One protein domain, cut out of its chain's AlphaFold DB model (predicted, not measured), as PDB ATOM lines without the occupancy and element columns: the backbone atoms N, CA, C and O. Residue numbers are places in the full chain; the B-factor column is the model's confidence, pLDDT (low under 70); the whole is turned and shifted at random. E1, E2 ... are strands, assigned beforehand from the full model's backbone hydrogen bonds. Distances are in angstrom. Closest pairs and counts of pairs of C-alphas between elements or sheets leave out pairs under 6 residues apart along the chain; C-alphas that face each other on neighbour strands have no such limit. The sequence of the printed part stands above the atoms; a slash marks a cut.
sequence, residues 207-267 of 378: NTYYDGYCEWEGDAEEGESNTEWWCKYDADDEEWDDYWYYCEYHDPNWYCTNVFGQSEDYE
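This is residues 207 to 267 of the 378 residues of an uncharacterized protein of Euryarchaeota archaeon (UniProt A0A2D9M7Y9). Two small sheets of three strands each lie face to face as a sandwich, one of E2, E3 and E4, the other of E1, E6 and E5, with their strands crossed at 42 degrees. Residues 220 to 225, in the loop between E2 and E3, stick out at one end. The printed part has 61 residues with six named strands, E1 to E6 in order along the chain, and no named helix. Both sheets are antiparallel, and the class is all strand, though under half of the residues, 28, are in named elements. The whole is compact, with a radius of gyration of the C-alphas of 11.5 A, and flat, spanning 32 by 26 by 13 A.

E2, residues 213 to 218, E3, residues 227 to 232, and E4, residues 242 to 244, form a meander, each strand the antiparallel neighbour of the one before. N 215 and O 230 are within hydrogen-bond range at 2.9 A, as are N 229 and O 244 at 2.8 A. In the other sheet the inner strand E6, residues 253 to 257, has E1, residues 207 to 209, and E5, residues 246 to 250, as its neighbours, with N 209 and O 254 at 2.9 A and N 248 and O 255 at 2.8 A. Between the sheets, the closest C-alphas of E3 and E5 are those of Trp 229 and Cys 247, 6.6 A apart. E4 runs on into E5 at 97 degrees.

E1, 6.5 A long, begins at C-alpha 207 (-8.413, -4.071, 41.858). E2 measures 15.8 A, E3 16.4 A, E4 6.9 A, E5 13.5 A and E6 13.7 A, ending at C-alpha 257 (-12.881, -0.401, 39.116).

The C-alphas farthest apart, of Gly 223 and Asp 251, are 34.5 A apart. The printed part has no cut and no long link. pLDDT is under 70 at residues 218 to 226 and 261 to 264.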
ATOM      1  N   ASN A 207      -9.822  -3.857  41.567       82.62
ATOM      2  CA  ASN A 207      -8.413  -4.071  41.858       82.62
ATOM      3  C   ASN A 207      -8.064  -3.421  43.189       82.62
ATOM      4  O   ASN A 207      -8.449  -2.283  43.462       82.62
ATOM      5  N   THR A 208      -7.373  -4.188  44.030       85.88
ATOM      6  CA  THR A 208      -6.939  -3.746  45.355       85.88
ATOM      7  C   THR A 208      -5.459  -3.410  45.308       85.88
ATOM      8  O   THR A 208      -4.637  -4.270  44.997       85.88
ATOM      9  N   TYR A 209      -5.130  -2.182  45.682       85.31
ATOM     10  CA  TYR A 209      -3.767  -1.683  45.783       85.31
ATOM     11  C   TYR A 209      -3.412  -1.561  47.269       85.31
ATOM     12  O   TYR A 209      -3.746  -0.575  47.933       85.31
ATOM     13  N   TYR A 210      -2.812  -2.626  47.809       84.19
ATOM     14  CA  TYR A 210      -2.452  -2.736  49.226       84.19
ATOM     15  C   TYR A 210      -1.313  -1.789  49.581       84.19
ATOM     16  O   TYR A 210      -0.247  -1.907  48.990       84.19
ATOM     17  N   ASP A 211      -1.535  -0.874  50.529       82.31
ATOM     18  CA  ASP A 211      -0.599   0.222  50.850       82.31
ATOM     19  C   ASP A 211      -0.192   1.075  49.620       82.31
ATOM     20  O   ASP A 211       0.786   1.825  49.657       82.31
ATOM     21  N   GLY A 212      -0.950   0.957  48.526       83.44
ATOM     22  CA  GLY A 212      -0.665   1.602  47.256       83.44
ATOM     23  C   GLY A 212      -1.126   3.053  47.217       83.44
ATOM     24  O   GLY A 212      -1.490   3.665  48.225       83.44
ATOM     25  N   TYR A 213      -1.132   3.622  46.019       86.12
ATOM     26  CA  TYR A 213      -1.531   5.009  45.814       86.12
ATOM     27  C   TYR A 213      -2.324   5.158  44.525       86.12
ATOM     28  O   TYR A 213      -1.970   4.564  43.508       86.12
ATOM     29  N   CYS A 214      -3.374   5.972  44.576       87.88
ATOM     30  CA  CYS A 214      -4.161   6.326  43.410       87.88
ATOM     31  C   CYS A 214      -4.358   7.834  43.314       87.88
ATOM     32  O   CYS A 214      -4.575   8.506  44.324       87.88
ATOM     33  N   GLU A 215      -4.332   8.358  42.094       86.31
ATOM     34  CA  GLU A 215      -4.585   9.766  41.818       86.31
ATOM     35  C   GLU A 215      -5.445   9.961  40.577       86.31
ATOM     36  O   GLU A 215      -5.424   9.164  39.643       86.31
ATOM     37  N   TRP A 216      -6.229  11.032  40.586       83.00
ATOM     38  CA  TRP A 216      -6.995  11.448  39.424       83.00
ATOM     39  C   TRP A 216      -6.127  12.355  38.560       83.00
ATOM     40  O   TRP A 216      -5.946  13.532  38.884       83.00
ATOM     41  N   GLU A 217      -5.597  11.815  37.465       72.25
ATOM     42  CA  GLU A 217      -4.783  12.561  36.511       72.25
ATOM     43  C   GLU A 217      -5.153  12.191  35.066       72.25
ATOM     44  O   GLU A 217      -5.451  11.049  34.730       72.25
ATOM     45  N   GLY A 218      -5.174  13.195  34.190       62.62
ATOM     46  CA  GLY A 218      -5.282  12.992  32.747       62.62
ATOM     47  C   GLY A 218      -3.916  13.183  32.111       62.62
ATOM     48  O   GLY A 218      -3.193  14.105  32.498       62.62
ATOM     49  N   ASP A 219      -3.575  12.359  31.121       54.81
ATOM     50  CA  ASP A 219      -2.350  12.560  30.353       54.81
ATOM     51  C   ASP A 219      -2.471  13.862  29.543       54.81
ATOM     52  O   ASP A 219      -3.106  13.946  28.489       54.81
ATOM     53  N   ALA A 220      -1.912  14.940  30.087       50.34
ATOM     54  CA  ALA A 220      -1.952  16.255  29.465       50.34
ATOM     55  C   ALA A 220      -0.981  16.376  28.274       50.34
ATOM     56  O   ALA A 220      -0.969  17.429  27.623       50.34
ATOM     57  N   GLU A 221      -0.156  15.360  27.980       53.44
ATOM     58  CA  GLU A 221       0.952  15.516  27.035       53.44
ATOM     59  C   GLU A 221       0.636  15.156  25.575       53.44
ATOM     60  O   GLU A 221       1.315  15.683  24.693       53.44
ATOM     61  N   GLU A 222      -0.427  14.413  25.246       48.75
ATOM     62  CA  GLU A 222      -0.696  14.050  23.838       48.75
ATOM     63  C   GLU A 222      -2.153  14.200  23.374       48.75
ATOM     64  O   GLU A 222      -2.648  13.433  22.561       48.75
ATOM     65  N   GLY A 223      -2.848  15.265  23.781       48.44
ATOM     66  CA  GLY A 223      -4.054  15.722  23.067       48.44
ATOM     67  C   GLY A 223      -5.248  14.754  23.048       48.44
ATOM     68  O   GLY A 223      -6.200  15.004  22.300       48.44
ATOM     69  N   GLU A 224      -5.230  13.706  23.870       50.97
ATOM     70  CA  GLU A 224      -6.374  12.845  24.154       50.97
ATOM     71  C   GLU A 224      -6.993  13.272  25.492       50.97
ATOM     72  O   GLU A 224      -6.314  13.476  26.491       50.97
ATOM     73  N   SER A 225      -8.297  13.533  25.480       51.91
ATOM     74  CA  SER A 225      -9.028  14.194  26.564       51.91
ATOM     75  C   SER A 225      -9.583  13.212  27.597       51.91
ATOM     76  O   SER A 225     -10.750  13.340  27.971       51.91
ATOM     77  N   ASN A 226      -8.802  12.218  28.009       57.78
ATOM     78  CA  ASN A 226      -9.277  11.216  28.954       57.78
ATOM     79  C   ASN A 226      -8.627  11.469  30.318       57.78
ATOM     80  O   ASN A 226      -7.415  11.370  30.478       57.78
ATOM     81  N   THR A 227      -9.441  11.904  31.277       72.06
ATOM     82  CA  THR A 227      -9.079  12.001  32.694       72.06
ATOM     83  C   THR A 227      -9.564  10.737  33.387       72.06
ATOM     84  O   THR A 227     -10.744  10.400  33.265       72.06
ATOM     85  N   GLU A 228      -8.665  10.053  34.086       82.06
ATOM     86  CA  GLU A 228      -8.882   8.740  34.693       82.06
ATOM     87  C   GLU A 228      -8.182   8.654  36.065       82.06
ATOM     88  O   GLU A 228      -7.319   9.465  36.400       82.06
ATOM     89  N   TRP A 229      -8.567   7.670  36.880       84.69
ATOM     90  CA  TRP A 229      -7.842   7.302  38.096       84.69
ATOM     91  C   TRP A 229      -6.647   6.435  37.727       84.69
ATOM     92  O   TRP A 229      -6.832   5.355  37.184       84.69
ATOM     93  N   TRP A 230      -5.442   6.850  38.078       84.44
ATOM     94  CA  TRP A 230      -4.240   6.037  37.949       84.44
ATOM     95  C   TRP A 230      -3.870   5.444  39.288       84.44
ATOM     96  O   TRP A 230      -3.986   6.121  40.308       84.44
ATOM     97  N   CYS A 231      -3.427   4.190  39.290       84.69
ATOM     98  CA  CYS A 231      -3.079   3.485  40.516       84.69
ATOM     99  C   CYS A 231      -1.766   2.735  40.422       84.69
ATOM    100  O   CYS A 231      -1.376   2.268  39.352       84.69
ATOM    101  N   LYS A 232      -1.111   2.613  41.575       86.56
ATOM    102  CA  LYS A 232       0.135   1.877  41.748       86.56
ATOM    103  C   LYS A 232       0.140   1.058  43.031       86.56
ATOM    104  O   LYS A 232      -0.431   1.479  44.043       86.56
ATOM    105  N   TYR A 233       0.772  -0.112  42.986       83.56
ATOM    106  CA  TYR A 233       0.866  -1.020  44.134       83.56
ATOM    107  C   TYR A 233       1.734  -0.468  45.272       83.56
ATOM    108  O   TYR A 233       1.492  -0.841  46.415       83.56
ATOM    109  N   ASP A 234       2.678   0.437  44.992       79.88
ATOM    110  CA  ASP A 234       3.493   1.122  46.005       79.88
ATOM    111  C   ASP A 234       3.501   2.644  45.774       79.88
ATOM    112  O   ASP A 234       3.727   3.133  44.665       79.88
ATOM    113  N   ALA A 235       3.281   3.421  46.839       77.38
ATOM    114  CA  ALA A 235       3.343   4.881  46.814       77.38
ATOM    115  C   ALA A 235       4.701   5.432  46.324       77.38
ATOM    116  O   ALA A 235       4.748   6.544  45.784       77.38
ATOM    117  N   ASP A 236       5.780   4.664  46.473       81.88
ATOM    118  CA  ASP A 236       7.136   5.044  46.071       81.88
ATOM    119  C   ASP A 236       7.485   4.663  44.615       81.88
ATOM    120  O   ASP A 236       8.548   5.062  44.130       81.88
ATOM    121  N   ASP A 237       6.609   3.952  43.890       79.94
ATOM    122  CA  ASP A 237       6.877   3.551  42.502       79.94
ATOM    123  C   ASP A 237       6.842   4.746  41.530       79.94
ATOM    124  O   ASP A 237       5.989   5.639  41.628       79.94
ATOM    125  N   GLU A 238       7.798   4.764  40.589       77.81
ATOM    126  CA  GLU A 238       7.923   5.783  39.530       77.81
ATOM    127  C   GLU A 238       6.990   5.512  38.333       77.81
ATOM    128  O   GLU A 238       6.717   6.426  37.554       77.81
ATOM    129  N   GLU A 239       6.516   4.271  38.177       77.06
ATOM    130  CA  GLU A 239       5.627   3.831  37.097       77.06
ATOM    131  C   GLU A 239       4.207   3.593  37.637       77.06
ATOM    132  O   GLU A 239       4.027   3.137  38.765       77.06
ATOM    133  N   TRP A 240       3.201   3.915  36.825       79.69
ATOM    134  CA  TRP A 240       1.795   3.622  37.106       79.69
ATOM    135  C   TRP A 240       1.429   2.241  36.571       79.69
ATOM    136  O   TRP A 240       1.855   1.888  35.470       79.69
ATOM    137  N   ASP A 241       0.625   1.479  37.313       74.38
ATOM    138  CA  ASP A 241       0.251   0.124  36.900       74.38
ATOM    139  C   ASP A 241      -0.867   0.134  35.856       74.38
ATOM    140  O   ASP A 241      -0.718  -0.434  34.774       74.38
ATOM    141  N   ASP A 242      -2.004   0.751  36.188       82.50
ATOM    142  CA  ASP A 242      -3.206   0.736  35.349       82.50
ATOM    143  C   ASP A 242      -4.107   1.950  35.630       82.50
ATOM    144  O   ASP A 242      -3.940   2.641  36.645       82.50
ATOM    145  N   TYR A 243      -5.068   2.186  34.734       83.31
ATOM    146  CA  TYR A 243      -6.062   3.253  34.844       83.31
ATOM    147  C   TYR A 243      -7.480   2.719  35.114       83.31
ATOM    148  O   TYR A 243      -7.875   1.630  34.687       83.31
ATOM    149  N   TRP A 244      -8.276   3.529  35.812       84.44
ATOM    150  CA  TRP A 244      -9.594   3.193  36.339       84.44
ATOM    151  C   TRP A 244     -10.589   4.346  36.171       84.44
ATOM    152  O   TRP A 244     -10.223   5.519  36.191       84.44
ATOM    153  N   TYR A 245     -11.881   4.035  36.066       80.38
ATOM    154  CA  TYR A 245     -12.944   5.053  36.020       80.38
ATOM    155  C   TYR A 245     -13.562   5.389  37.376       80.38
ATOM    156  O   TYR A 245     -14.304   6.361  37.503       80.38
ATOM    157  N   TYR A 246     -13.256   4.595  38.395       84.69
ATOM    158  CA  TYR A 246     -13.767   4.767  39.742       84.69
ATOM    159  C   TYR A 246     -12.737   4.240  40.736       84.69
ATOM    160  O   TYR A 246     -12.275   3.110  40.569       84.69
ATOM    161  N   CYS A 247     -12.387   5.004  41.769       88.81
ATOM    162  CA  CYS A 247     -11.514   4.506  42.827       88.81
ATOM    163  C   CYS A 247     -11.895   5.053  44.206       88.81
ATOM    164  O   CYS A 247     -12.245   6.217  44.318       88.81
ATOM    165  N   GLU A 248     -11.803   4.225  45.245       89.75
ATOM    166  CA  GLU A 248     -12.127   4.535  46.641       89.75
ATOM    167  C   GLU A 248     -10.939   4.275  47.569       89.75
ATOM    168  O   GLU A 248     -10.247   3.264  47.434       89.75
ATOM    169  N   TYR A 249     -10.744   5.158  48.552       87.12
ATOM    170  CA  TYR A 249      -9.768   4.972  49.621       87.12
ATOM    171  C   TYR A 249     -10.446   4.474  50.894       87.12
ATOM    172  O   TYR A 249     -11.238   5.190  51.512       87.12
ATOM    173  N   HIS A 250     -10.065   3.279  51.339       84.62
ATOM    174  CA  HIS A 250     -10.433   2.758  52.653       84.62
ATOM    175  C   HIS A 250      -9.159   2.371  53.386       84.62
ATOM    176  O   HIS A 250      -8.573   1.325  53.115       84.62
ATOM    177  N   ASP A 251      -8.735   3.241  54.307       81.69
ATOM    178  CA  ASP A 251      -7.473   3.128  55.045       81.69
ATOM    179  C   ASP A 251      -7.190   1.680  55.504       81.69
ATOM    180  O   ASP A 251      -8.007   1.108  56.239       81.69
ATOM    181  N   PRO A 252      -6.064   1.065  55.090       80.56
ATOM    182  CA  PRO A 252      -4.908   1.658  54.396       80.56
ATOM    183  C   PRO A 252      -4.891   1.501  52.859       80.56
ATOM    184  O   PRO A 252      -3.899   1.846  52.225       80.56
ATOM    185  N   ASN A 253      -5.937   0.947  52.245       86.62
ATOM    186  CA  ASN A 253      -5.891   0.455  50.866       86.62
ATOM    187  C   ASN A 253      -6.719   1.295  49.890       86.62
ATOM    188  O   ASN A 253      -7.716   1.925  50.255       86.62
ATOM    189  N   TRP A 254      -6.339   1.212  48.617       87.75
ATOM    190  CA  TRP A 254      -7.124   1.734  47.503       87.75
ATOM    191  C   TRP A 254      -7.823   0.615  46.737       87.75
ATOM    192  O   TRP A 254      -7.270  -0.471  46.545       87.75
ATOM    193  N   TYR A 255      -9.035   0.908  46.277       86.31
ATOM    194  CA  TYR A 255      -9.895  -0.028  45.566       86.31
ATOM    195  C   TYR A 255     -10.450   0.627  44.316       86.31
ATOM    196  O   TYR A 255     -11.187   1.603  44.421       86.31
ATOM    197  N   CYS A 256     -10.149   0.083  43.138       86.19
ATOM    198  CA  CYS A 256     -10.507   0.744  41.886       86.19
ATOM    199  C   CYS A 256     -11.162  -0.187  40.874       86.19
ATOM    200  O   CYS A 256     -10.884  -1.382  40.839       86.19
ATOM    201  N   THR A 257     -12.060   0.358  40.057       82.81
ATOM    202  CA  THR A 257     -12.881  -0.401  39.116       82.81
ATOM    203  C   THR A 257     -13.254   0.408  37.877       82.81
ATOM    204  O   THR A 257     -13.338   1.635  37.899       82.81
ATOM    205  N   ASN A 258     -13.548  -0.306  36.790       80.56
ATOM    206  CA  ASN A 258     -14.100   0.256  35.556       80.56
ATOM    207  C   ASN A 258     -15.621   0.078  35.427       80.56
ATOM    208  O   ASN A 258     -16.207   0.538  34.448       80.56
ATOM    209  N   VAL A 259     -16.281  -0.547  36.412       74.06
ATOM    210  CA  VAL A 259     -17.721  -0.888  36.369       74.06
ATOM    211  C   VAL A 259     -18.621   0.322  36.141       74.06
ATOM    212  O   VAL A 259     -19.657   0.209  35.488       74.06
ATOM    213  N   PHE A 260     -18.228   1.484  36.651       71.12
ATOM    214  CA  PHE A 260     -19.040   2.694  36.578       71.12
ATOM    215  C   PHE A 260     -18.864   3.488  35.270       71.12
ATOM    216  O   PHE A 260     -19.661   4.387  34.997       71.12
ATOM    217  N   GLY A 261     -17.890   3.110  34.429       68.88
ATOM    218  CA  GLY A 261     -17.615   3.732  33.131       68.88
ATOM    219  C   GLY A 261     -17.160   5.196  33.204       68.88
ATOM    220  O   GLY A 261     -17.037   5.779  34.276       68.88
ATOM    221  N   GLN A 262     -16.928   5.808  32.039       66.38
ATOM    222  CA  GLN A 262     -16.526   7.215  31.906       66.38
ATOM    223  C   GLN A 262     -17.693   8.158  32.245       66.38
ATOM    224  O   GLN A 262     -18.474   8.530  31.366       66.38
ATOM    225  N   SER A 263     -17.833   8.534  33.516       67.25
ATOM    226  CA  SER A 263     -18.760   9.580  33.960       67.25
ATOM    227  C   SER A 263     -18.016  10.643  34.763       67.25
ATOM    228  O   SER A 263     -17.251  10.309  35.665       67.25
ATOM    229  N   GLU A 264     -18.302  11.919  34.486       69.31
ATOM    230  CA  GLU A 264     -17.792  13.057  35.272       69.31
ATOM    231  C   GLU A 264     -18.219  12.968  36.750       69.31
ATOM    232  O   GLU A 264     -17.519  13.458  37.630       69.31
ATOM    233  N   ASP A 265     -19.321  12.274  37.055       72.00
ATOM    234  CA  ASP A 265     -19.797  12.083  38.433       72.00
ATOM    235  C   ASP A 265     -18.825  11.257  39.309       72.00
ATOM    236  O   ASP A 265     -18.961  11.251  40.534       72.00
ATOM    237  N   TYR A 266     -17.845  10.567  38.708       74.62
ATOM    238  CA  TYR A 266     -16.899   9.678  39.399       74.62
ATOM    239  C   TYR A 266     -15.450  10.193  39.437       74.62
ATOM    240  O   TYR A 266     -14.579   9.537  40.016       74.62
ATOM    241  N   GLU A 267     -15.208  11.401  38.921       72.25
ATOM    242  CA  GLU A 267     -13.917  12.112  38.948       72.25
ATOM    243  C   GLU A 267     -13.374  12.323  40.380       72.25
ATOM    244  O   GLU A 267     -12.171  12.440  40.605       72.25
TER     245      GLU A 267